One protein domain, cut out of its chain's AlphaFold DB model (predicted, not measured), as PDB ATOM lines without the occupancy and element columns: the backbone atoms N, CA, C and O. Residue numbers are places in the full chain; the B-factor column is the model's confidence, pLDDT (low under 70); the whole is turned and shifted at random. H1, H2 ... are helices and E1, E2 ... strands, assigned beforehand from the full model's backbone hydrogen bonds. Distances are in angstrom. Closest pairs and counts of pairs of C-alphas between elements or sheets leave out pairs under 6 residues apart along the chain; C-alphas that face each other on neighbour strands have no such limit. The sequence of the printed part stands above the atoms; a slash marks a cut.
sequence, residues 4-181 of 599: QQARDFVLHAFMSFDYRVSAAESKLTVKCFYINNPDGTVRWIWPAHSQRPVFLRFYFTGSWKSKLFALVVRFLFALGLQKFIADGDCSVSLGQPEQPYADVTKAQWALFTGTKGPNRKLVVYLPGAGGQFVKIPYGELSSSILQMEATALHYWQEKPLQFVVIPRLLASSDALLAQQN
ATOM      1  N   GLN A   4      38.049  23.846   9.416       28.86
ATOM      2  CA  GLN A   4      37.637  22.566   8.824       28.86
ATOM      3  C   GLN A   4      36.950  21.661   9.862       28.86
ATOM      4  O   GLN A   4      35.860  21.155   9.625       28.86
ATOM      5  N   GLN A   5      37.522  21.548  11.064       34.66
ATOM      6  CA  GLN A   5      36.945  20.762  12.157       34.66
ATOM      7  C   GLN A   5      35.643  21.370  12.689       34.66
ATOM      8  O   GLN A   5      34.742  20.627  13.039       34.66
ATOM      9  N   ALA A   6      35.495  22.700  12.723       33.31
ATOM     10  CA  ALA A   6      34.223  23.340  13.092       33.31
ATOM     11  C   ALA A   6      33.114  23.066  12.070       33.31
ATOM     12  O   ALA A   6      31.949  22.930  12.440       33.31
ATOM     13  N   ARG A   7      33.490  22.938  10.796       34.75
ATOM     14  CA  ARG A   7      32.581  22.645   9.691       34.75
ATOM     15  C   ARG A   7      32.061  21.205   9.740       34.75
ATOM     16  O   ARG A   7      30.850  21.023   9.678       34.75
ATOM     17  N   ASP A   8      32.932  20.216   9.943       34.84
ATOM     18  CA  ASP A   8      32.537  18.798  10.054       34.84
ATOM     19  C   ASP A   8      31.741  18.510  11.347       34.84
ATOM     20  O   ASP A   8      30.839  17.675  11.382       34.84
ATOM     21  N   PHE A   9      32.021  19.270  12.405       41.22
ATOM     22  CA  PHE A   9      31.458  19.104  13.747       41.22
ATOM     23  C   PHE A   9      30.052  19.691  13.916       41.22
ATOM     24  O   PHE A   9      29.217  19.118  14.614       41.22
ATOM     25  N   VAL A  10      29.755  20.810  13.253       43.97
ATOM     26  CA  VAL A  10      28.397  21.371  13.246       43.97
ATOM     27  C   VAL A  10      27.484  20.590  12.296       43.97
ATOM     28  O   VAL A  10      26.311  20.396  12.594       43.97
ATOM     29  N   LEU A  11      28.042  20.045  11.212       41.22
ATOM     30  CA  LEU A  11      27.353  19.108  10.328       41.22
ATOM     31  C   LEU A  11      26.838  17.880  11.100       41.22
ATOM     32  O   LEU A  11      25.677  17.525  10.944       41.22
ATOM     33  N   HIS A  12      27.635  17.296  11.998       39.16
ATOM     34  CA  HIS A  12      27.196  16.162  12.825       39.16
ATOM     35  C   HIS A  12      26.125  16.539  13.866       39.16
ATOM     36  O   HIS A  12      25.225  15.747  14.137       39.16
ATOM     37  N   ALA A  13      26.197  17.754  14.427       41.41
ATOM     38  CA  ALA A  13      25.237  18.252  15.414       41.41
ATOM     39  C   ALA A  13      23.846  18.557  14.823       41.41
ATOM     40  O   ALA A  13      22.841  18.507  15.526       41.41
ATOM     41  N   PHE A  14      23.787  18.887  13.533       46.16
ATOM     42  CA  PHE A  14      22.534  19.147  12.828       46.16
ATOM     43  C   PHE A  14      22.063  17.974  11.957       46.16
ATOM     44  O   PHE A  14      20.896  17.971  11.597       46.16
ATOM     45  N   MET A  15      22.909  16.973  11.673       37.47
ATOM     46  CA  MET A  15      22.536  15.727  10.975       37.47
ATOM     47  C   MET A  15      21.673  14.764  11.808       37.47
ATOM     48  O   MET A  15      21.055  13.869  11.240       37.47
ATOM     49  N   SER A  16      21.671  14.896  13.141       37.69
ATOM     50  CA  SER A  16      20.949  13.997  14.057       37.69
ATOM     51  C   SER A  16      19.534  14.458  14.426       37.69
ATOM     52  O   SER A  16      18.720  13.640  14.847       37.69
ATOM     53  N   PHE A  17      19.203  15.737  14.228       37.50
ATOM     54  CA  PHE A  17      17.829  16.102  13.861       37.50
ATOM     55  C   PHE A  17      17.587  15.478  12.485       37.50
ATOM     56  O   PHE A  17      18.540  15.528  11.731       37.50
ATOM     57  N   ASP A  18      16.415  14.925  12.145       34.19
ATOM     58  CA  ASP A  18      16.053  14.269  10.854       34.19
ATOM     59  C   ASP A  18      16.444  15.036   9.554       34.19
ATOM     60  O   ASP A  18      15.625  15.444   8.734       34.19
ATOM     61  N   TYR A  19      17.732  15.246   9.349       35.88
ATOM     62  CA  TYR A  19      18.389  15.992   8.296       35.88
ATOM     63  C   TYR A  19      19.403  15.012   7.735       35.88
ATOM     64  O   TYR A  19      20.616  15.115   7.945       35.88
ATOM     65  N   ARG A  20      18.891  14.000   7.035       33.38
ATOM     66  CA  ARG A  20      19.736  13.183   6.176       33.38
ATOM     67  C   ARG A  20      20.389  14.138   5.187       33.38
ATOM     68  O   ARG A  20      19.712  14.804   4.409       33.38
ATOM     69  N   VAL A  21      21.715  14.246   5.235       35.34
ATOM     70  CA  VAL A  21      22.464  14.962   4.201       35.34
ATOM     71  C   VAL A  21      22.341  14.126   2.935       35.34
ATOM     72  O   VAL A  21      23.120  13.203   2.709       35.34
ATOM     73  N   SER A  22      21.321  14.414   2.124       33.53
ATOM     74  CA  SER A  22      21.288  13.936   0.752       33.53
ATOM     75  C   SER A  22      22.501  14.545   0.042       33.53
ATOM     76  O   SER A  22      22.847  15.717   0.219       33.53
ATOM     77  N   ALA A  23      23.222  13.722  -0.715       35.12
ATOM     78  CA  ALA A  23      24.472  14.112  -1.365       35.12
ATOM     79  C   ALA A  23      24.282  15.127  -2.515       35.12
ATOM     80  O   ALA A  23      25.237  15.416  -3.231       35.12
ATOM     81  N   ALA A  24      23.083  15.689  -2.689       37.25
ATOM     82  CA  ALA A  24      22.755  16.581  -3.786       37.25
ATOM     83  C   ALA A  24      21.954  17.807  -3.303       37.25
ATOM     84  O   ALA A  24      20.808  17.704  -2.889       37.25
ATOM     85  N   GLU A  25      22.618  18.959  -3.432       45.31
ATOM     86  CA  GLU A  25      22.065  20.281  -3.764       45.31
ATOM     87  C   GLU A  25      21.419  21.159  -2.659       45.31
ATOM     88  O   GLU A  25      20.302  20.982  -2.189       45.31
ATOM     89  N   SER A  26      22.164  22.237  -2.352       43.91
ATOM     90  CA  SER A  26      21.906  23.406  -1.481       43.91
ATOM     91  C   SER A  26      22.054  23.224   0.045       43.91
ATOM     92  O   SER A  26      21.118  22.953   0.790       43.91
ATOM     93  N   LYS A  27      23.276  23.481   0.541       57.41
ATOM     94  CA  LYS A  27      23.564  23.669   1.975       57.41
ATOM     95  C   LYS A  27      23.174  25.088   2.397       57.41
ATOM     96  O   LYS A  27      23.793  26.054   1.947       57.41
ATOM     97  N   LEU A  28      22.192  25.224   3.284       66.06
ATOM     98  CA  LEU A  28      21.868  26.509   3.907       66.06
ATOM     99  C   LEU A  28      23.023  26.922   4.827       66.06
ATOM    100  O   LEU A  28      23.506  26.116   5.620       66.06
ATOM    101  N   THR A  29      23.495  28.166   4.718       73.75
ATOM    102  CA  THR A  29      24.631  28.658   5.512       73.75
ATOM    103  C   THR A  29      24.195  29.770   6.456       73.75
ATOM    104  O   THR A  29      23.629  30.772   6.026       73.75
ATOM    105  N   VAL A  30      24.498  29.612   7.745       82.75
ATOM    106  CA  VAL A  30      24.225  30.593   8.801       82.75
ATOM    107  C   VAL A  30      25.536  31.232   9.237       82.75
ATOM    108  O   VAL A  30      26.482  30.538   9.610       82.75
ATOM    109  N   LYS A  31      25.610  32.566   9.198       89.12
ATOM    110  CA  LYS A  31      26.735  33.304   9.781       89.12
ATOM    111  C   LYS A  31      26.604  33.317  11.301       89.12
ATOM    112  O   LYS A  31      25.547  33.674  11.822       89.12
ATOM    113  N   CYS A  32      27.683  32.987  11.997       91.50
ATOM    114  CA  CYS A  32      27.736  32.841  13.445       91.50
ATOM    115  C   CYS A  32      28.911  33.620  14.041       91.50
ATOM    116  O   CYS A  32      29.915  33.865  13.375       91.50
ATOM    117  N   PHE A  33      28.784  33.966  15.316       94.00
ATOM    118  CA  PHE A  33      29.886  34.416  16.161       94.00
ATOM    119  C   PHE A  33      30.250  33.322  17.159       94.00
ATOM    120  O   PHE A  33      29.438  32.433  17.441       94.00
ATOM    121  N   TYR A  34      31.469  33.391  17.692       93.31
ATOM    122  CA  TYR A  34      31.915  32.471  18.727       93.31
ATOM    123  C   TYR A  34      32.760  33.140  19.817       93.31
ATOM    124  O   TYR A  34      33.376  34.182  19.601       93.31
ATOM    125  N   ILE A  35      32.780  32.501  20.988       92.94
ATOM    126  CA  ILE A  35      33.680  32.792  22.116       92.94
ATOM    127  C   ILE A  35      34.509  31.545  22.391       92.94
ATOM    128  O   ILE A  35      33.981  30.429  22.360       92.94
ATOM    129  N   ASN A  36      35.785  31.736  22.692       88.56
ATOM    130  CA  ASN A  36      36.739  30.708  23.050       88.56
ATOM    131  C   ASN A  36      36.806  30.481  24.571       88.56
ATOM    132  O   ASN A  36      36.470  31.323  25.401       88.56
ATOM    133  N   ASN A  37      37.267  29.296  24.947       82.44
ATOM    134  CA  ASN A  37      37.812  29.000  26.259       82.44
ATOM    135  C   ASN A  37      39.192  29.669  26.414       82.44
ATOM    136  O   ASN A  37      39.833  29.990  25.410       82.44
ATOM    137  N   PRO A  38      39.713  29.794  27.651       83.12
ATOM    138  CA  PRO A  38      41.074  30.286  27.885       83.12
ATOM    139  C   PRO A  38      42.171  29.502  27.143       83.12
ATOM    140  O   PRO A  38      43.229  30.052  26.869       83.12
ATOM    141  N   ASP A  39      41.920  28.235  26.790       79.25
ATOM    142  CA  ASP A  39      42.838  27.384  26.017       79.25
ATOM    143  C   ASP A  39      42.752  27.601  24.487       79.25
ATOM    144  O   ASP A  39      43.338  26.839  23.715       79.25
ATOM    145  N   GLY A  40      41.975  28.591  24.032       83.19
ATOM    146  CA  GLY A  40      41.782  28.929  22.620       83.19
ATOM    147  C   GLY A  40      40.824  28.007  21.858       83.19
ATOM    148  O   GLY A  40      40.655  28.158  20.647       83.19
ATOM    149  N   THR A  41      40.187  27.030  22.512       83.06
ATOM    150  CA  THR A  41      39.128  26.236  21.870       83.06
ATOM    151  C   THR A  41      37.818  26.996  21.829       83.06
ATOM    152  O   THR A  41      37.480  27.674  22.786       83.06
ATOM    153  N   VAL A  42      37.029  26.834  20.767       88.12
ATOM    154  CA  VAL A  42      35.674  27.400  20.720       88.12
ATOM    155  C   VAL A  42      34.855  26.826  21.868       88.12
ATOM    156  O   VAL A  42      34.823  25.607  22.009       88.12
ATOM    157  N   ARG A  43      34.199  27.690  22.650       90.12
ATOM    158  CA  ARG A  43      33.321  27.368  23.786       90.12
ATOM    159  C   ARG A  43      31.849  27.506  23.416       90.12
ATOM    160  O   ARG A  43      31.065  26.589  23.648       90.12
ATOM    161  N   TRP A  44      31.473  28.660  22.870       93.62
ATOM    162  CA  TRP A  44      30.095  28.979  22.501       93.62
ATOM    163  C   TRP A  44      30.019  29.449  21.059       93.62
ATOM    164  O   TRP A  44      30.884  30.203  20.622       93.62
ATOM    165  N   ILE A  45      28.965  29.043  20.357       91.94
ATOM    166  CA  ILE A  45      28.630  29.500  19.004       91.94
ATOM    167  C   ILE A  45      27.174  29.964  19.004       91.94
ATOM    168  O   ILE A  45      26.321  29.297  19.591       91.94
ATOM    169  N   TRP A  46      26.882  31.091  18.356       92.94
ATOM    170  CA  TRP A  46      25.516  31.594  18.179       92.94
ATOM    171  C   TRP A  46      25.357  32.333  16.839       92.94
ATOM    172  O   TRP A  46      26.341  32.872  16.322       92.94
ATOM    173  N   PRO A  47      24.144  32.401  16.257       91.62
ATOM    174  CA  PRO A  47      23.911  33.137  15.019       91.62
ATOM    175  C   PRO A  47      24.247  34.627  15.121       91.62
ATOM    176  O   PRO A  47      23.897  35.303  16.086       91.62
ATOM    177  N   ALA A  48      24.861  35.192  14.083       91.12
ATOM    178  CA  ALA A  48      25.246  36.605  14.055       91.12
ATOM    179  C   ALA A  48      24.037  37.559  14.124       91.12
ATOM    180  O   ALA A  48      24.164  38.682  14.613       91.12
ATOM    181  N   HIS A  49      22.867  37.087  13.680       89.94
ATOM    182  CA  HIS A  49      21.584  37.789  13.759       89.94
ATOM    183  C   HIS A  49      20.872  37.602  15.116       89.94
ATOM    184  O   HIS A  49      19.709  37.982  15.266       89.94
ATOM    185  N   SER A  50      21.519  36.978  16.110       90.69
ATOM    186  CA  SER A  50      20.916  36.812  17.428       90.69
ATOM    187  C   SER A  50      20.732  38.143  18.153       90.69
ATOM    188  O   SER A  50      21.680  38.900  18.333       90.69
ATOM    189  N   GLN A  51      19.512  38.392  18.623       88.81
ATOM    190  CA  GLN A  51      19.140  39.582  19.396       88.81
ATOM    191  C   GLN A  51      19.263  39.354  20.905       88.81
ATOM    192  O   GLN A  51      19.241  40.296  21.693       88.81
ATOM    193  N   ARG A  52      19.365  38.092  21.336       91.06
ATOM    194  CA  ARG A  52      19.495  37.723  22.747       91.06
ATOM    195  C   ARG A  52      20.704  36.809  22.946       91.06
ATOM    196  O   ARG A  52      20.913  35.911  22.131       91.06
ATOM    197  N   PRO A  53      21.450  36.956  24.055       93.12
ATOM    198  CA  PRO A  53      22.601  36.109  24.359       93.12
ATOM    199  C   PRO A  53      22.141  34.759  24.919       93.12
ATOM    200  O   PRO A  53      22.333  34.451  26.096       93.12
ATOM    201  N   VAL A  54      21.480  33.943  24.096       91.69
ATOM    202  CA  VAL A  54      20.899  32.669  24.549       91.69
ATOM    203  C   VAL A  54      21.962  31.652  24.983       91.69
ATOM    204  O   VAL A  54      21.658  30.777  25.787       91.69
ATOM    205  N   PHE A  55      23.226  31.829  24.579       92.00
ATOM    206  CA  PHE A  55      24.354  31.038  25.088       92.00
ATOM    207  C   PHE A  55      24.590  31.208  26.599       92.00
ATOM    208  O   PHE A  55      25.157  30.317  27.226       92.00
ATOM    209  N   LEU A  56      24.114  32.296  27.225       91.69
ATOM    210  CA  LEU A  56      24.189  32.458  28.684       91.69
ATOM    211  C   LEU A  56      23.364  31.404  29.440       91.69
ATOM    212  O   LEU A  56      23.525  31.271  30.648       91.69
ATOM    213  N   ARG A  57      22.511  30.629  28.755       90.06
ATOM    214  CA  ARG A  57      21.830  29.463  29.338       90.06
ATOM    215  C   ARG A  57      22.791  28.343  29.739       90.06
ATOM    216  O   ARG A  57      22.448  27.565  30.616       90.06
ATOM    217  N   PHE A  58      23.989  28.298  29.157       88.19
ATOM    218  CA  PHE A  58      25.056  27.365  29.537       88.19
ATOM    219  C   PHE A  58      25.972  27.914  30.637       88.19
ATOM    220  O   PHE A  58      26.983  27.297  30.966       88.19
ATOM    221  N   TYR A  59      25.698  29.117  31.146       84.94
ATOM    222  CA  TYR A  59      26.618  29.844  32.008       84.94
ATOM    223  C   TYR A  59      26.073  29.989  33.428       84.94
ATOM    224  O   TYR A  59      25.050  30.633  33.669       84.94
ATOM    225  N   PHE A  60      26.804  29.430  34.391       78.81
ATOM    226  CA  PHE A  60      26.449  29.514  35.801       78.81
ATOM    227  C   PHE A  60      26.701  30.922  36.376       78.81
ATOM    228  O   PHE A  60      27.827  31.424  36.421       78.81
ATOM    229  N   THR A  61      25.644  31.564  36.880       77.56
ATOM    230  CA  THR A  61      25.665  32.955  37.383       77.56
ATOM    231  C   THR A  61      25.644  33.053  38.916       77.56
ATOM    232  O   THR A  61      25.083  33.987  39.485       77.56
ATOM    233  N   GLY A  62      26.273  32.102  39.615       69.62
ATOM    234  CA  GLY A  62      26.291  32.087  41.086       69.62
ATOM    235  C   GLY A  62      27.235  33.098  41.754       69.62
ATOM    236  O   GLY A  62      27.031  33.436  42.915       69.62
ATOM    237  N   SER A  63      28.235  33.633  41.046       76.81
ATOM    238  CA  SER A  63      29.207  34.593  41.599       76.81
ATOM    239  C   SER A  63      28.915  36.025  41.151       76.81
ATOM    240  O   SER A  63      28.330  36.248  40.092       76.81
ATOM    241  N   TRP A  64      29.374  37.026  41.905       81.88
ATOM    242  CA  TRP A  64      29.218  38.429  41.498       81.88
ATOM    243  C   TRP A  64      29.923  38.727  40.163       81.88
ATOM    244  O   TRP A  64      29.365  39.434  39.327       81.88
ATOM    245  N   LYS A  65      31.100  38.125  39.919       86.56
ATOM    246  CA  LYS A  65      31.831  38.252  38.647       86.56
ATOM    247  C   LYS A  65      31.017  37.687  37.488       86.56
ATOM    248  O   LYS A  65      30.896  38.334  36.452       86.56
ATOM    249  N   SER A  66      30.424  36.506  37.672       84.62
ATOM    250  CA  SER A  66      29.605  35.879  36.632       84.62
ATOM    251  C   SER A  66      28.283  36.615  36.401       84.62
ATOM    252  O   SER A  66      27.842  36.737  35.258       84.62
ATOM    253  N   LYS A  67      27.688  37.208  37.442       87.69
ATOM    254  CA  LYS A  67      26.528  38.106  37.305       87.69
ATOM    255  C   LYS A  67      26.869  39.374  36.520       87.69
ATOM    256  O   LYS A  67      26.125  39.729  35.609       87.69
ATOM    257  N   LEU A  68      27.997  40.017  36.829       92.38
ATOM    258  CA  LEU A  68      28.466  41.205  36.111       92.38
ATOM    259  C   LEU A  68      28.739  40.891  34.637       92.38
ATOM    260  O   LEU A  68      28.253  41.604  33.764       92.38
ATOM    261  N   PHE A  69      29.441  39.791  34.356       92.12
ATOM    262  CA  PHE A  69      29.670  39.329  32.988       92.12
ATOM    263  C   PHE A  69      28.350  39.130  32.230       92.12
ATOM    264  O   PHE A  69      28.172  39.673  31.141       92.12
ATOM    265  N   ALA A  70      27.387  38.416  32.824       92.31
ATOM    266  CA  ALA A  70      26.084  38.191  32.204       92.31
ATOM    267  C   ALA A  70      25.317  39.501  31.952       92.31
ATOM    268  O   ALA A  70      24.653  39.629  30.924       92.31
ATOM    269  N   LEU A  71      25.411  40.476  32.861       93.94
ATOM    270  CA  LEU A  71      24.797  41.796  32.706       93.94
ATOM    271  C   LEU A  71      25.409  42.564  31.531       93.94
ATOM    272  O   LEU A  71      24.670  43.036  30.668       93.94
ATOM    273  N   VAL A  72      26.742  42.633  31.455       94.81
ATOM    274  CA  VAL A  72      27.464  43.310  30.364       94.81
ATOM    275  C   VAL A  72      27.133  42.673  29.015       94.81
ATOM    276  O   VAL A  72      26.804  43.375  28.062       94.81
ATOM    277  N   VAL A  73      27.137  41.340  28.936       94.94
ATOM    278  CA  VAL A  73      26.779  40.613  27.710       94.94
ATOM    279  C   VAL A  73      25.342  40.921  27.277       94.94
ATOM    280  O   VAL A  73      25.103  41.199  26.104       94.94
ATOM    281  N   ARG A  74      24.375  40.917  28.205       95.00
ATOM    282  CA  ARG A  74      22.976  41.273  27.897       95.00
ATOM    283  C   ARG A  74      22.852  42.700  27.375       95.00
ATOM    284  O   ARG A  74      22.113  42.920  26.420       95.00
ATOM    285  N   PHE A  75      23.588  43.638  27.967       94.81
ATOM    286  CA  PHE A  75      23.615  45.029  27.528       94.81
ATOM    287  C   PHE A  75      24.176  45.173  26.107       94.81
ATOM    288  O   PHE A  75      23.549  45.805  25.263       94.81
ATOM    289  N   LEU A  76      25.296  44.513  25.796       95.25
ATOM    290  CA  LEU A  76      25.891  44.562  24.455       95.25
ATOM    291  C   LEU A  76      24.971  43.964  23.383       95.25
ATOM    292  O   LEU A  76      24.880  44.519  22.291       95.25
ATOM    293  N   PHE A  77      24.236  42.894  23.692       94.56
ATOM    294  CA  PHE A  77      23.217  42.355  22.784       94.56
ATOM    295  C   PHE A  77      22.043  43.312  22.568       94.56
ATOM    296  O   PHE A  77      21.589  43.459  21.438       94.56
ATOM    297  N   ALA A  78      21.579  43.994  23.620       93.06
ATOM    298  CA  ALA A  78      20.509  44.985  23.502       93.06
ATOM    299  C   ALA A  78      20.898  46.165  22.591       93.06
ATOM    300  O   ALA A  78      20.031  46.747  21.946       93.06
ATOM    301  N   LEU A  79      22.195  46.480  22.504       93.62
ATOM    302  CA  LEU A  79      22.743  47.510  21.617       93.62
ATOM    303  C   LEU A  79      23.130  47.002  20.214       93.62
ATOM    304  O   LEU A  79      23.605  47.788  19.400       93.62
ATOM    305  N   GLY A  80      22.992  45.703  19.920       92.38
ATOM    306  CA  GLY A  80      23.478  45.119  18.660       92.38
ATOM    307  C   GLY A  80      25.012  45.076  18.536       92.38
ATOM    308  O   GLY A  80      25.556  44.965  17.438       92.38
ATOM    309  N   LEU A  81      25.724  45.170  19.663       93.94
ATOM    310  CA  LEU A  81      27.185  45.213  19.767       93.94
ATOM    311  C   LEU A  81      27.791  43.836  20.094       93.94
ATOM    312  O   LEU A  81      28.905  43.744  20.608       93.94
ATOM    313  N   GLN A  82      27.098  42.736  19.778       93.25
ATOM    314  CA  GLN A  82      27.554  41.374  20.096       93.25
ATOM    315  C   GLN A  82      28.893  40.987  19.444       93.25
ATOM    316  O   GLN A  82      29.553  40.064  19.910       93.25
ATOM    317  N   LYS A  83      29.337  41.697  18.399       92.56
ATOM    318  CA  LYS A  83      30.657  41.474  17.790       92.56
ATOM    319  C   LYS A  83      31.810  41.804  18.751       92.56
ATOM    320  O   LYS A  83      32.860  41.191  18.648       92.56
ATOM    321  N   PHE A  84      31.617  42.729  19.698       93.12
ATOM    322  CA  PHE A  84      32.667  43.152  20.636       93.12
ATOM    323  C   PHE A  84      32.985  42.121  21.720       93.12
ATOM    324  O   PHE A  84      34.032  42.214  22.349       93.12
ATOM    325  N   ILE A  85      32.093  41.155  21.950       93.81
ATOM    326  CA  ILE A  85      32.358  40.045  22.874       93.81
ATOM    327  C   ILE A  85      32.845  38.784  22.162       93.81
ATOM    328  O   ILE A  85      33.202  37.824  22.834       93.81
ATOM    329  N   ALA A  86      32.761  38.740  20.833       93.00
ATOM    330  CA  ALA A  86      33.114  37.563  20.061       93.00
ATOM    331  C   ALA A  86      34.624  37.529  19.820       93.00
ATOM    332  O   ALA A  86      35.216  38.541  19.450       93.00
ATOM    333  N   ASP A  87      35.225  36.350  19.955       91.62
ATOM    334  CA  ASP A  87      36.627  36.124  19.587       91.62
ATOM    335  C   ASP A  87      36.792  35.952  18.067       91.62
ATOM    336  O   ASP A  87      37.889  36.092  17.530       91.62
ATOM    337  N   GLY A  88      35.695  35.668  17.355       90.69
ATOM    338  CA  GLY A  88      35.659  35.637  15.898       90.69
ATOM    339  C   GLY A  88      34.291  35.268  15.328       90.69
ATOM    340  O   GLY A  88      33.294  35.144  16.047       90.69
ATOM    341  N   ASP A  89      34.248  35.088  14.008       90.75
ATOM    342  CA  ASP A  89      33.073  34.638  13.268       90.75
ATOM    343  C   ASP A  89      33.331  33.361  12.459       90.75
ATOM    344  O   ASP A  89      34.465  33.010  12.123       90.75
ATOM    345  N   CYS A  90      32.259  32.621  12.192       86.25
ATOM    346  CA  CYS A  90      32.287  31.403  11.394       86.25
ATOM    347  C   CYS A  90      30.989  31.231  10.596       86.25
ATOM    348  O   CYS A  90      29.997  31.931  10.810       86.25
ATOM    349  N   SER A  91      30.995  30.278   9.668       81.00
ATOM    350  CA  SER A  91      29.814  29.883   8.906       81.00
ATOM    351  C   SER A  91      29.451  28.445   9.231       81.00
ATOM    352  O   SER A  91      30.285  27.545   9.149       81.00
ATOM    353  N   VAL A  92      28.191  28.243   9.593       74.75
ATOM    354  CA  VAL A  92      27.605  26.942   9.889       74.75
ATOM    355  C   VAL A  92      26.782  26.497   8.689       74.75
ATOM    356  O   VAL A  92      25.847  27.192   8.300       74.75
ATOM    357  N   SER A  93      27.127  25.352   8.101       68.81
ATOM    358  CA  SER A  93      26.342  24.736   7.027       68.81
ATOM    359  C   SER A  93      25.350  23.734   7.607       68.81
ATOM    360  O   SER A  93      25.750  22.809   8.311       68.81
ATOM    361  N   LEU A  94      24.076  23.909   7.278       65.06
ATOM    362  CA  LEU A  94      22.976  23.030   7.656       65.06
ATOM    363  C   LEU A  94      22.587  22.156   6.455       65.06
ATOM    364  O   LEU A  94      22.642  22.612   5.307       65.06
ATOM    365  N   GLY A  95      22.208  20.901   6.718       57.09
ATOM    366  CA  GLY A  95      21.523  20.069   5.724       57.09
ATOM    367  C   GLY A  95      20.137  20.637   5.395       57.09
ATOM    368  O   GLY A  95      19.633  21.489   6.130       57.09
ATOM    369  N   GLN A  96      19.509  20.185   4.307       50.09
ATOM    370  CA  GLN A  96      18.099  20.506   4.067       50.09
ATOM    371  C   GLN A  96      17.196  19.707   5.028       50.09
ATOM    372  O   GLN A  96      17.438  18.512   5.203       50.09
ATOM    373  N   PRO A  97      16.182  20.332   5.656       48.97
ATOM    374  CA  PRO A  97      15.212  19.615   6.485       48.97
ATOM    375  C   PRO A  97      14.307  18.722   5.632       48.97
ATOM    376  O   PRO A  97      13.777  19.199   4.632       48.97
ATOM    377  N   GLU A  98      14.015  17.493   6.070       42.31
ATOM    378  CA  GLU A  98      12.911  16.693   5.494       42.31
ATOM    379  C   GLU A  98      11.520  17.129   6.026       42.31
ATOM    380  O   GLU A  98      10.490  16.737   5.482       42.31
ATOM    381  N   GLN A  99      11.459  17.970   7.071       39.72
ATOM    382  CA  GLN A  99      10.234  18.403   7.771       39.72
ATOM    383  C   GLN A  99      10.296  19.900   8.148       39.72
ATOM    384  O   GLN A  99      11.393  20.429   8.340       39.72
ATOM    385  N   PRO A 100       9.159  20.609   8.325       38.62
ATOM    386  CA  PRO A 100       9.116  22.053   8.561       38.62
ATOM    387  C   PRO A 100       9.437  22.391  10.027       38.62
ATOM    388  O   PRO A 100       8.635  22.990  10.741       38.62
ATOM    389  N   TYR A 101      10.618  22.005  10.509       40.62
ATOM    390  CA  TYR A 101      11.148  22.584  11.738       40.62
ATOM    391  C   TYR A 101      11.524  24.039  11.467       40.62
ATOM    392  O   TYR A 101      12.134  24.351  10.444       40.62
ATOM    393  N   ALA A 102      11.107  24.923  12.381       47.56
ATOM    394  CA  ALA A 102      11.317  26.364  12.324       47.56
ATOM    395  C   ALA A 102      12.705  26.700  11.773       47.56
ATOM    396  O   ALA A 102      13.703  26.219  12.302       47.56
ATOM    397  N   ASP A 103      12.724  27.506  10.713       56.34
ATOM    398  CA  ASP A 103      13.901  27.912   9.952       56.34
ATOM    399  C   ASP A 103      15.097  28.198  10.880       56.34
ATOM    400  O   ASP A 103      15.218  29.285  11.449       56.34
ATOM    401  N   VAL A 104      15.977  27.207  11.074       59.84
ATOM    402  CA  VAL A 104      17.141  27.288  11.978       59.84
ATOM    403  C   VAL A 104      18.083  28.416  11.537       59.84
ATOM    404  O   VAL A 104      18.861  28.941  12.337       59.84
ATOM    405  N   THR A 105      17.964  28.852  10.276       60.22
ATOM    406  CA  THR A 105      18.681  30.007   9.729       60.22
ATOM    407  C   THR A 105      18.167  31.352  10.243       60.22
ATOM    408  O   THR A 105      18.906  32.333  10.182       60.22
ATOM    409  N   LYS A 106      16.945  31.397  10.788       63.56
ATOM    410  CA  LYS A 106      16.308  32.570  11.416       63.56
ATOM    411  C   LYS A 106      16.067  32.390  12.917       63.56
ATOM    412  O   LYS A 106      15.728  33.350  13.614       63.56
ATOM    413  N   ALA A 107      16.199  31.165  13.422       70.06
ATOM    414  CA  ALA A 107      16.011  30.854  14.826       70.06
ATOM    415  C   ALA A 107      17.171  31.395  15.675       70.06
ATOM    416  O   ALA A 107      18.345  31.300  15.328       70.06
ATOM    417  N   GLN A 108      16.834  31.915  16.851       85.25
ATOM    418  CA  GLN A 108      17.821  32.175  17.893       85.25
ATOM    419  C   GLN A 108      18.274  30.819  18.444       85.25
ATOM    420  O   GLN A 108      17.421  30.035  18.830       85.25
ATOM    421  N   TRP A 109      19.567  30.523  18.514       88.69
ATOM    422  CA  TRP A 109      20.069  29.308  19.167       88.69
ATOM    423  C   TRP A 109      21.484  29.537  19.687       88.69
ATOM    424  O   TRP A 109      22.136  30.524  19.345       88.69
ATOM    425  N   ALA A 110      21.957  28.643  20.548       92.12
ATOM    426  CA  ALA A 110      23.361  28.615  20.927       92.12
ATOM    427  C   ALA A 110      23.857  27.185  21.078       92.12
ATOM    428  O   ALA A 110      23.117  26.316  21.531       92.12
ATOM    429  N   LEU A 111      25.121  26.969  20.732       90.31
ATOM    430  CA  LEU A 111      25.829  25.707  20.879       90.31
ATOM    431  C   LEU A 111      26.951  25.884  21.900       90.31
ATOM    432  O   LEU A 111      27.808  26.752  21.740       90.31
ATOM    433  N   PHE A 112      26.958  25.041  22.924       91.88
ATOM    434  CA  PHE A 112      28.098  24.803  23.793       91.88
ATOM    435  C   PHE A 112      28.867  23.588  23.286       91.88
ATOM    436  O   PHE A 112      28.313  22.504  23.116       91.88
ATOM    437  N   THR A 113      30.157  23.778  23.037       86.75
ATOM    438  CA  THR A 113      31.027  22.778  22.403       86.75
ATOM    439  C   THR A 113      31.637  21.772  23.384       86.75
ATOM    440  O   THR A 113      32.420  20.913  22.965       86.75
ATOM    441  N   GLY A 114      31.311  21.889  24.674       82.62
ATOM    442  CA  GLY A 114      31.860  21.065  25.745       82.62
ATOM    443  C   GLY A 114      33.317  21.388  26.088       82.62
ATOM    444  O   GLY A 114      34.046  22.036  25.332       82.62
ATOM    445  N   THR A 115      33.760  20.900  27.243       74.31
ATOM    446  CA  THR A 115      35.178  20.898  27.626       74.31
ATOM    447  C   THR A 115      35.876  19.702  26.972       74.31
ATOM    448  O   THR A 115      35.259  18.658  26.757       74.31
ATOM    449  N   LYS A 116      37.162  19.832  26.629       73.50
ATOM    450  CA  LYS A 116      37.959  18.694  26.144       73.50
ATOM    451  C   LYS A 116      37.969  17.570  27.187       73.50
ATOM    452  O   LYS A 116      38.272  17.818  28.348       73.50
ATOM    453  N   GLY A 117      37.691  16.348  26.746       71.50
ATOM    454  CA  GLY A 117      37.721  15.154  27.585       71.50
ATOM    455  C   GLY A 117      37.006  13.977  26.918       71.50
ATOM    456  O   GLY A 117      36.336  14.174  25.902       71.50
ATOM    457  N   PRO A 118      37.134  12.765  27.476       70.81
ATOM    458  CA  PRO A 118      36.491  11.566  26.934       70.81
ATOM    459  C   PRO A 118      34.955  11.596  27.086       70.81
ATOM    460  O   PRO A 118      34.250  10.970  26.303       70.81
ATOM    461  N   ASN A 119      34.435  12.409  28.015       81.31
ATOM    462  CA  ASN A 119      32.997  12.637  28.232       81.31
ATOM    463  C   ASN A 119      32.470  13.864  27.466       81.31
ATOM    464  O   ASN A 119      31.429  14.424  27.815       81.31
ATOM    465  N   ARG A 120      33.217  14.370  26.473       83.25
ATOM    466  CA  ARG A 120      32.824  15.587  25.761       83.25
ATOM    467  C   ARG A 120      31.469  15.371  25.089       83.25
ATOM    468  O   ARG A 120      31.276  14.420  24.343       83.25
ATOM    469  N   LYS A 121      30.551  16.301  25.326       87.75
ATOM    470  CA  LYS A 121      29.238  16.361  24.685       87.75
ATOM    471  C   LYS A 121      28.976  17.771  24.190       87.75
ATOM    472  O   LYS A 121      29.434  18.753  24.779       87.75
ATOM    473  N   LEU A 122      28.252  17.855  23.088       88.12
ATOM    474  CA  LEU A 122      27.720  19.098  22.563       88.12
ATOM    475  C   LEU A 122      26.370  19.379  23.181       88.12
ATOM    476  O   LEU A 122      25.604  18.450  23.397       88.12
ATOM    477  N   VAL A 123      26.064  20.648  23.434       91.06
ATOM    478  CA  VAL A 123      24.747  21.039  23.938       91.06
ATOM    479  C   VAL A 123      24.220  22.214  23.131       91.06
ATOM    480  O   VAL A 123      24.803  23.295  23.142       91.06
ATOM    481  N   VAL A 124      23.105  22.015  22.439       89.94
ATOM    482  CA  VAL A 124      22.376  23.053  21.710       89.94
ATOM    483  C   VAL A 124      21.197  23.511  22.556       89.94
ATOM    484  O   VAL A 124      20.440  22.692  23.067       89.94
ATOM    485  N   TYR A 125      21.013  24.819  22.696       91.44
ATOM    486  CA  TYR A 125      19.808  25.400  23.275       91.44
ATOM    487  C   TYR A 125      18.917  25.931  22.159       91.44
ATOM    488  O   TYR A 125      19.339  26.793  21.380       91.44
ATOM    489  N   LEU A 126      17.678  25.442  22.128       86.44
ATOM    490  CA  LEU A 126      16.640  25.865  21.198       86.44
ATOM    491  C   LEU A 126      15.524  26.593  21.975       86.44
ATOM    492  O   LEU A 126      14.830  25.982  22.795       86.44
ATOM    493  N   PRO A 127      15.342  27.904  21.756       82.88
ATOM    494  CA  PRO A 127      14.205  28.672  22.243       82.88
ATOM    495  C   PRO A 127      12.891  28.200  21.610       82.88
ATOM    496  O   PRO A 127      12.857  27.737  20.475       82.88
ATOM    497  N   GLY A 128      11.793  28.369  22.337       77.62
ATOM    498  CA  GLY A 128      10.443  27.991  21.920       77.62
ATOM    499  C   GLY A 128       9.491  28.075  23.111       77.62
ATOM    500  O   GLY A 128       9.879  28.585  24.169       77.62
ATOM    501  N   ALA A 129       8.273  27.551  22.978       71.88
ATOM    502  CA  ALA A 129       7.376  27.377  24.120       71.88
ATOM    503  C   ALA A 129       8.035  26.423  25.137       71.88
ATOM    504  O   ALA A 129       8.182  25.234  24.882       71.88
ATOM    505  N   GLY A 130       8.526  26.964  26.256       78.00
ATOM    506  CA  GLY A 130       9.222  26.200  27.300       78.00
ATOM    507  C   GLY A 130      10.713  25.925  27.062       78.00
ATOM    508  O   GLY A 130      11.408  25.642  28.032       78.00
ATOM    509  N   GLY A 131      11.234  26.094  25.838       86.38
ATOM    510  CA  GLY A 131      12.647  25.897  25.469       86.38
ATOM    511  C   GLY A 131      13.184  24.471  25.688       86.38
ATOM    512  O   GLY A 131      12.682  23.713  26.516       86.38
ATOM    513  N   GLN A 132      14.246  24.100  24.974       89.75
ATOM    514  CA  GLN A 132      14.846  22.766  25.097       89.75
ATOM    515  C   GLN A 132      16.367  22.780  24.961       89.75
ATOM    516  O   GLN A 132      16.945  23.665  24.325       89.75
ATOM    517  N   PHE A 133      16.999  21.774  25.558       91.06
ATOM    518  CA  PHE A 133      18.409  21.457  25.388       91.06
ATOM    519  C   PHE A 133      18.544  20.153  24.614       91.06
ATOM    520  O   PHE A 133      17.914  19.163  24.977       91.06
ATOM    521  N   VAL A 134      19.377  20.151  23.580       89.44
ATOM    522  CA  VAL A 134      19.719  18.960  22.802       89.44
ATOM    523  C   VAL A 134      21.190  18.650  23.016       89.44
ATOM    524  O   VAL A 134      22.054  19.448  22.656       89.44
ATOM    525  N   LYS A 135      21.467  17.518  23.653       90.44
ATOM    526  CA  LYS A 135      22.802  17.001  23.923       90.44
ATOM    527  C   LYS A 135      23.189  16.005  22.833       90.44
ATOM    528  O   LYS A 135      22.393  15.139  22.489       90.44
ATOM    529  N   ILE A 136      24.396  16.130  22.294       86.75
ATOM    530  CA  ILE A 136      24.888  15.302  21.186       86.75
ATOM    531  C   ILE A 136      26.236  14.712  21.607       86.75
ATOM    532  O   ILE A 136      27.126  15.477  22.009       86.75
ATOM    533  N   PRO A 137      26.397  13.379  21.572       86.75
ATOM    534  CA  PRO A 137      27.615  12.732  22.027       86.75
ATOM    535  C   PRO A 137      28.781  13.023  21.074       86.75
ATOM    536  O   PRO A 137      28.612  13.122  19.859       86.75
ATOM    537  N   TYR A 138      29.983  13.149  21.631       82.94
ATOM    538  CA  TYR A 138      31.242  13.211  20.896       82.94
ATOM    539  C   TYR A 138      32.103  11.980  21.230       82.94
ATOM    540  O   TYR A 138      33.095  12.065  21.955       82.94
ATOM    541  N   GLY A 139      31.694  10.824  20.697       79.50
ATOM    542  CA  GLY A 139      32.346   9.521  20.889       79.50
ATOM    543  C   GLY A 139      31.513   8.532  21.709       79.50
ATOM    544  O   GLY A 139      30.524   8.906  22.341       79.50
ATOM    545  N   GLU A 140      31.930   7.265  21.711       82.50
ATOM    546  CA  GLU A 140      31.180   6.149  22.314       82.50
ATOM    547  C   GLU A 140      30.884   6.363  23.804       82.50
ATOM    548  O   GLU A 140      29.735   6.248  24.221       82.50
ATOM    549  N   LEU A 141      31.882   6.778  24.594       84.25
ATOM    550  CA  LEU A 141      31.711   6.985  26.037       84.25
ATOM    551  C   LEU A 141      30.634   8.033  26.353       84.25
ATOM    552  O   LEU A 141      29.780   7.825  27.212       84.25
ATOM    553  N   SER A 142      30.639   9.150  25.625       85.31
ATOM    554  CA  SER A 142      29.618  10.189  25.786       85.31
ATOM    555  C   SER A 142      28.225   9.737  25.331       85.31
ATOM    556  O   SER A 142      27.237  10.243  25.856       85.31
ATOM    557  N   SER A 143      28.129   8.773  24.406       87.75
ATOM    558  CA  SER A 143      26.847   8.179  24.003       87.75
ATOM    559  C   SER A 143      26.255   7.345  25.139       87.75
ATOM    560  O   SER A 143      25.116   7.584  25.539       87.75
ATOM    561  N   SER A 144      27.058   6.475  25.762       89.75
ATOM    562  CA  SER A 144      26.624   5.700  26.933       89.75
ATOM    563  C   SER A 144      26.169   6.598  28.088       89.75
ATOM    564  O   SER A 144      25.142   6.338  28.711       89.75
ATOM    565  N   ILE A 145      26.886   7.698  28.341       89.81
ATOM    566  CA  ILE A 145      26.508   8.681  29.367       89.81
ATOM    567  C   ILE A 145      25.150   9.334  29.057       89.81
ATOM    568  O   ILE A 145      24.310   9.473  29.948       89.81
ATOM    569  N   LEU A 146      24.897   9.718  27.802       91.44
ATOM    570  CA  LEU A 146      23.609  10.300  27.419       91.44
ATOM    571  C   LEU A 146      22.464   9.282  27.482       91.44
ATOM    572  O   LEU A 146      21.364   9.642  27.889       91.44
ATOM    573  N   GLN A 147      22.708   8.012  27.158       91.81
ATOM    574  CA  GLN A 147      21.713   6.947  27.336       91.81
ATOM    575  C   GLN A 147      21.352   6.736  28.819       91.81
ATOM    576  O   GLN A 147      20.179   6.531  29.153       91.81
ATOM    577  N   MET A 148      22.333   6.832  29.726       91.69
ATOM    578  CA  MET A 148      22.085   6.806  31.174       91.69
ATOM    579  C   MET A 148      21.216   7.987  31.616       91.69
ATOM    580  O   MET A 148      20.234   7.792  32.334       91.69
ATOM    581  N   GLU A 149      21.522   9.195  31.138       95.94
ATOM    582  CA  GLU A 149      20.713  10.384  31.414       95.94
ATOM    583  C   GLU A 149      19.283  10.244  30.865       95.94
ATOM    584  O   GLU A 149      18.328  10.530  31.584       95.94
ATOM    585  N   ALA A 150      19.097   9.735  29.643       95.62
ATOM    586  CA  ALA A 150      17.764   9.491  29.085       95.62
ATOM    587  C   ALA A 150      16.949   8.533  29.962       95.62
ATOM    588  O   ALA A 150      15.781   8.795  30.251       95.62
ATOM    589  N   THR A 151      17.584   7.457  30.431       95.25
ATOM    590  CA  THR A 151      16.965   6.470  31.323       95.25
ATOM    591  C   THR A 151      16.566   7.104  32.658       95.25
ATOM    592  O   THR A 151      15.466   6.858  33.153       95.25
ATOM    593  N   ALA A 152      17.422   7.961  33.225       96.44
ATOM    594  CA  ALA A 152      17.127   8.708  34.444       96.44
ATOM    595  C   ALA A 152      15.915   9.633  34.263       96.44
ATOM    596  O   ALA A 152      14.977   9.600  35.061       96.44
ATOM    597  N   LEU A 153      15.907  10.440  33.197       97.38
ATOM    598  CA  LEU A 153      14.810  11.366  32.919       97.38
ATOM    599  C   LEU A 153      13.498  10.616  32.671       97.38
ATOM    600  O   LEU A 153      12.461  11.033  33.182       97.38
ATOM    601  N   HIS A 154      13.541   9.498  31.945       96.38
ATOM    602  CA  HIS A 154      12.367   8.664  31.709       96.38
ATOM    603  C   HIS A 154      11.795   8.093  33.016       96.38
ATOM    604  O   HIS A 154      10.609   8.260  33.287       96.38
ATOM    605  N   TYR A 155      12.647   7.535  33.881       95.44
ATOM    606  CA  TYR A 155      12.244   7.022  35.195       95.44
ATOM    607  C   TYR A 155      11.506   8.074  36.040       95.44
ATOM    608  O   TYR A 155      10.490   7.782  36.673       95.44
ATOM    609  N   TRP A 156      11.999   9.315  36.054       96.00
ATOM    610  CA  TRP A 156      11.401  10.391  36.851       96.00
ATOM    611  C   TRP A 156      10.163  11.026  36.219       96.00
ATOM    612  O   TRP A 156       9.342  11.594  36.938       96.00
ATOM    613  N   GLN A 157       9.977  10.908  34.904       95.69
ATOM    614  CA  GLN A 157       8.715  11.291  34.263       95.69
ATOM    615  C   GLN A 157       7.548  10.422  34.736       95.69
ATOM    616  O   GLN A 157       6.438  10.928  34.882       95.69
ATOM    617  N   GLU A 158       7.798   9.137  34.989       95.19
ATOM    618  CA  GLU A 158       6.790   8.197  35.491       95.19
ATOM    619  C   GLU A 158       6.515   8.363  36.993       95.19
ATOM    620  O   GLU A 158       5.485   7.916  37.496       95.19
ATOM    621  N   LYS A 159       7.424   9.027  37.718       94.88
ATOM    622  CA  LYS A 159       7.362   9.244  39.171       94.88
ATOM    623  C   LYS A 159       7.512  10.730  39.506       94.88
ATOM    624  O   LYS A 159       8.523  11.124  40.092       94.88
ATOM    625  N   PRO A 160       6.536  11.569  39.114       92.44
ATOM    626  CA  PRO A 160       6.632  13.005  39.312       92.44
ATOM    627  C   PRO A 160       6.694  13.352  40.800       92.44
ATOM    628  O   PRO A 160       5.982  12.781  41.627       92.44
ATOM    629  N   LEU A 161       7.535  14.331  41.112       96.69
ATOM    630  CA  LEU A 161       7.717  14.886  42.447       96.69
ATOM    631  C   LEU A 161       7.007  16.247  42.536       96.69
ATOM    632  O   LEU A 161       6.840  16.957  41.539       96.69
ATOM    633  N   GLN A 162       6.550  16.610  43.728       97.00
ATOM    634  CA  GLN A 162       5.768  17.819  43.968       97.00
ATOM    635  C   GLN A 162       6.654  19.072  44.020       97.00
ATOM    636  O   GLN A 162       6.331  20.105  43.412       97.00
ATOM    637  N   PHE A 163       7.767  18.988  44.741       97.94
ATOM    638  CA  PHE A 163       8.677  20.089  45.058       97.94
ATOM    639  C   PHE A 163      10.022  19.978  44.331       97.94
ATOM    640  O   PHE A 163      10.739  20.974  44.225       97.94
ATOM    641  N   VAL A 164      10.345  18.813  43.773       97.94
ATOM    642  CA  VAL A 164      11.513  18.616  42.906       97.94
ATOM    643  C   VAL A 164      11.093  18.598  41.438       97.94
ATOM    644  O   VAL A 164      10.264  17.802  41.012       97.94
ATOM    645  N   VAL A 165      11.687  19.478  40.637       97.62
ATOM    646  CA  VAL A 165      11.449  19.579  39.195       97.62
ATOM    647  C   VAL A 165      12.571  18.875  38.441       97.62
ATOM    648  O   VAL A 165      13.752  19.163  38.630       97.62
ATOM    649  N   ILE A 166      12.197  17.973  37.544       97.00
ATOM    650  CA  ILE A 166      13.134  17.191  36.736       97.00
ATOM    651  C   ILE A 166      12.838  17.479  35.260       97.00
ATOM    652  O   ILE A 166      11.662  17.505  34.883       97.00
ATOM    653  N   PRO A 167      13.854  17.745  34.416       96.38
ATOM    654  CA  PRO A 167      13.651  17.970  32.993       96.38
ATOM    655  C   PRO A 167      12.880  16.829  32.336       96.38
ATOM    656  O   PRO A 167      13.261  15.666  32.419       96.38
ATOM    657  N   ARG A 168      11.811  17.162  31.614       95.44
ATOM    658  CA  ARG A 168      11.116  16.183  30.784       95.44
ATOM    659  C   ARG A 168      12.037  15.755  29.630       95.44
ATOM    660  O   ARG A 168      12.466  16.613  28.860       95.44
ATOM    661  N   LEU A 169      12.295  14.456  29.475       95.06
ATOM    662  CA  LEU A 169      12.821  13.877  28.236       95.06
ATOM    663  C   LEU A 169      11.834  14.133  27.085       95.06
ATOM    664  O   LEU A 169      10.654  13.791  27.189       95.06
ATOM    665  N   LEU A 170      12.309  14.767  26.017       88.69
ATOM    666  CA  LEU A 170      11.520  15.104  24.830       88.69
ATOM    667  C   LEU A 170      11.785  14.120  23.688       88.69
ATOM    668  O   LEU A 170      10.846  13.711  23.013       88.69
ATOM    669  N   ALA A 171      13.047  13.734  23.493       84.88
ATOM    670  CA  ALA A 171      13.469  12.720  22.531       84.88
ATOM    671  C   ALA A 171      14.813  12.111  22.959       84.88
ATOM    672  O   ALA A 171      15.601  12.773  23.635       84.88
ATOM    673  N   SER A 172      15.093  10.874  22.551       87.31
ATOM    674  CA  SER A 172      16.391  10.222  22.763       87.31
ATOM    675  C   SER A 172      16.683   9.226  21.644       87.31
ATOM    676  O   SER A 172      15.781   8.521  21.198       87.31
ATOM    677  N   SER A 173      17.941   9.150  21.224       82.75
ATOM    678  CA  SER A 173      18.493   8.148  20.308       82.75
ATOM    679  C   SER A 173      19.994   7.986  20.572       82.75
ATOM    680  O   SER A 173      20.565   8.716  21.382       82.75
ATOM    681  N   ASP A 174      20.670   7.090  19.852       77.50
ATOM    682  CA  ASP A 174      22.136   6.959  19.937       77.50
ATOM    683  C   ASP A 174      22.884   8.215  19.459       77.50
ATOM    684  O   ASP A 174      24.071   8.393  19.744       77.50
ATOM    685  N   ALA A 175      22.195   9.097  18.728       77.75
ATOM    686  CA  ALA A 175      22.760  10.307  18.151       77.75
ATOM    687  C   ALA A 175      22.443  11.581  18.952       77.75
ATOM    688  O   ALA A 175      23.114  12.592  18.742       77.75
ATOM    689  N   LEU A 176      21.429  11.579  19.829       85.06
ATOM    690  CA  LEU A 176      21.076  12.750  20.641       85.06
ATOM    691  C   LEU A 176      20.209  12.426  21.861       85.06
ATOM    692  O   LEU A 176      19.501  11.426  21.908       85.06
ATOM    693  N   LEU A 177      20.174  13.375  22.794       89.50
ATOM    694  CA  LEU A 177      19.186  13.478  23.864       89.50
ATOM    695  C   LEU A 177      18.586  14.884  23.855       89.50
ATOM    696  O   LEU A 177      19.317  15.864  23.966       89.50
ATOM    697  N   ALA A 178      17.266  15.009  23.763       88.12
ATOM    698  CA  ALA A 178      16.550  16.276  23.881       88.12
ATOM    699  C   ALA A 178      15.753  16.324  25.187       88.12
ATOM    700  O   ALA A 178      14.974  15.420  25.484       88.12
ATOM    701  N   GLN A 179      15.905  17.403  25.953       93.81
ATOM    702  CA  GLN A 179      15.238  17.602  27.240       93.81
ATOM    703  C   GLN A 179      14.657  19.011  27.389       93.81
ATOM    704  O   GLN A 179      15.156  19.986  26.821       93.81
ATOM    705  N   GLN A 180      13.622  19.130  28.214       94.19
ATOM    706  CA  GLN A 180      12.988  20.397  28.555       94.19
ATOM    707  C   GLN A 180      13.942  21.338  29.306       94.19
ATOM    708  O   GLN A 180      14.702  20.926  30.184       94.19
ATOM    709  N   ASN A 181      13.850  22.637  29.021       92.69
ATOM    710  CA  ASN A 181      14.488  23.657  29.842       92.69
ATOM    711  C   ASN A 181      13.643  23.988  31.085       92.69
ATOM    712  O   ASN A 181      12.576  24.590  30.989       92.69
TER     713      ASN A 181
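AT A GLANCE: This is residues 4 to 181 of the 599 residues of an uncharacterized protein of Phnomibacter ginsenosidimutans (UniProt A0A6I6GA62). One long antiparallel sheet of eight strands, strongly twisted and curled like part of a barrel, wraps round H1. On its other face H5 covers the end with E6, E8 and E7, and H2 packs over E4; H3 and H4 form a small helical corner outside the curl, and residues 158 to 164 stick out. The printed part has 178 residues, with five named helices and eight named strands in the order H1 E1 E2 H2 H3 H4 E3 E4 E5 E6 H5 E7 E8; the sheet's order is E3 E1 E2 E4 E5 E6 E8 E7. The class is mixed, and the whole is compact, with a radius of gyration of the C-alphas of 16.8 A and spans of 50 by 45 by 33 A.

IN THESE COORDINATES: The strands are E3, residues 88 to 94, 19.7 A long; E1, 28 to 36, 24.6 A; E2, 42 to 47; E4, 110 to 112; E5, 121 to 126, 16.2 A; E6, 132 to 137, 16.5 A; E8, 176 to 180; and E7, 169 to 173. The helices are H1, residues 4 to 15, 16.7 A; H2, 54 to 58; H3, 64 to 78, 21.0 A; H4, 82 to 85; and H5, 140 to 158, 27.8 A. C-alpha 4 is at (37.637, 22.566, 8.824), and C-alpha 180, where E8 ends, is at (12.988, 20.397, 28.555).

HOW THE PARTS SIT: E3 and E7 are the edge strands. N 30 and O 92 of E1 and E3 are 2.8 A apart, within hydrogen-bond range, as are N 33 and O 46 of the hairpin E1 and E2 at 2.9 A, and N 45 and O 111 of E2 and E4 at 2.9 A. E4, E5 and E6 make a meander, each strand the antiparallel neighbour of the one before, with N 112 and O 123 at 2.8 A and N 124 and O 134 at 2.8 A. N 135 and O 177 of E6 and E8 are 2.7 A apart, and N 178 and O 171 of the hairpin E7 and E8 2.8 A. E6, H5 and E7 form a split strand-helix-strand unit, two strands running the same way with E8 between them, its crossover right-handed. There are three layers, helices on both faces of the sheet, with H5 on one face and H1 on the other. The sheet curls round H1; the closest C-alphas of H1 and E3, Leu 11 and Leu 94, are 6.5 A apart. H5 is on the sheet at a height of 8.6 A and runs slantwise to the strands, at 34 degrees to E7 on the local plane; its closest C-alphas with E7, Leu 153 and Leu 169, are 5.7 A apart. H2, on the opposite face from H1, is over E4 at a height of 7.0 A. H4 only grazes the sheet and touches H3 through residues 73 to 76 of H3 alone, Leu 76 and Gln 82 being closest at 5.7 A between C-alphas. H3 is not on the sheet. Every O i to N i+4 pair is within range in H1, H3 and H5; H2 has 0 of 1, with 2 of 2 O i to N i+3 pairs, and H4 is too short for an O i to N i+4 pair.

THE WHOLE: The C-alphas farthest apart, those of Ala 24 and Phe 163, are 51.0 A apart. The printed part has no cut. The links H1 to E1 and E3 to E4 are long. The model's pLDDT is under 70 in residues 4 to 28, 62 and 93 to 106, and averages 38 in H1.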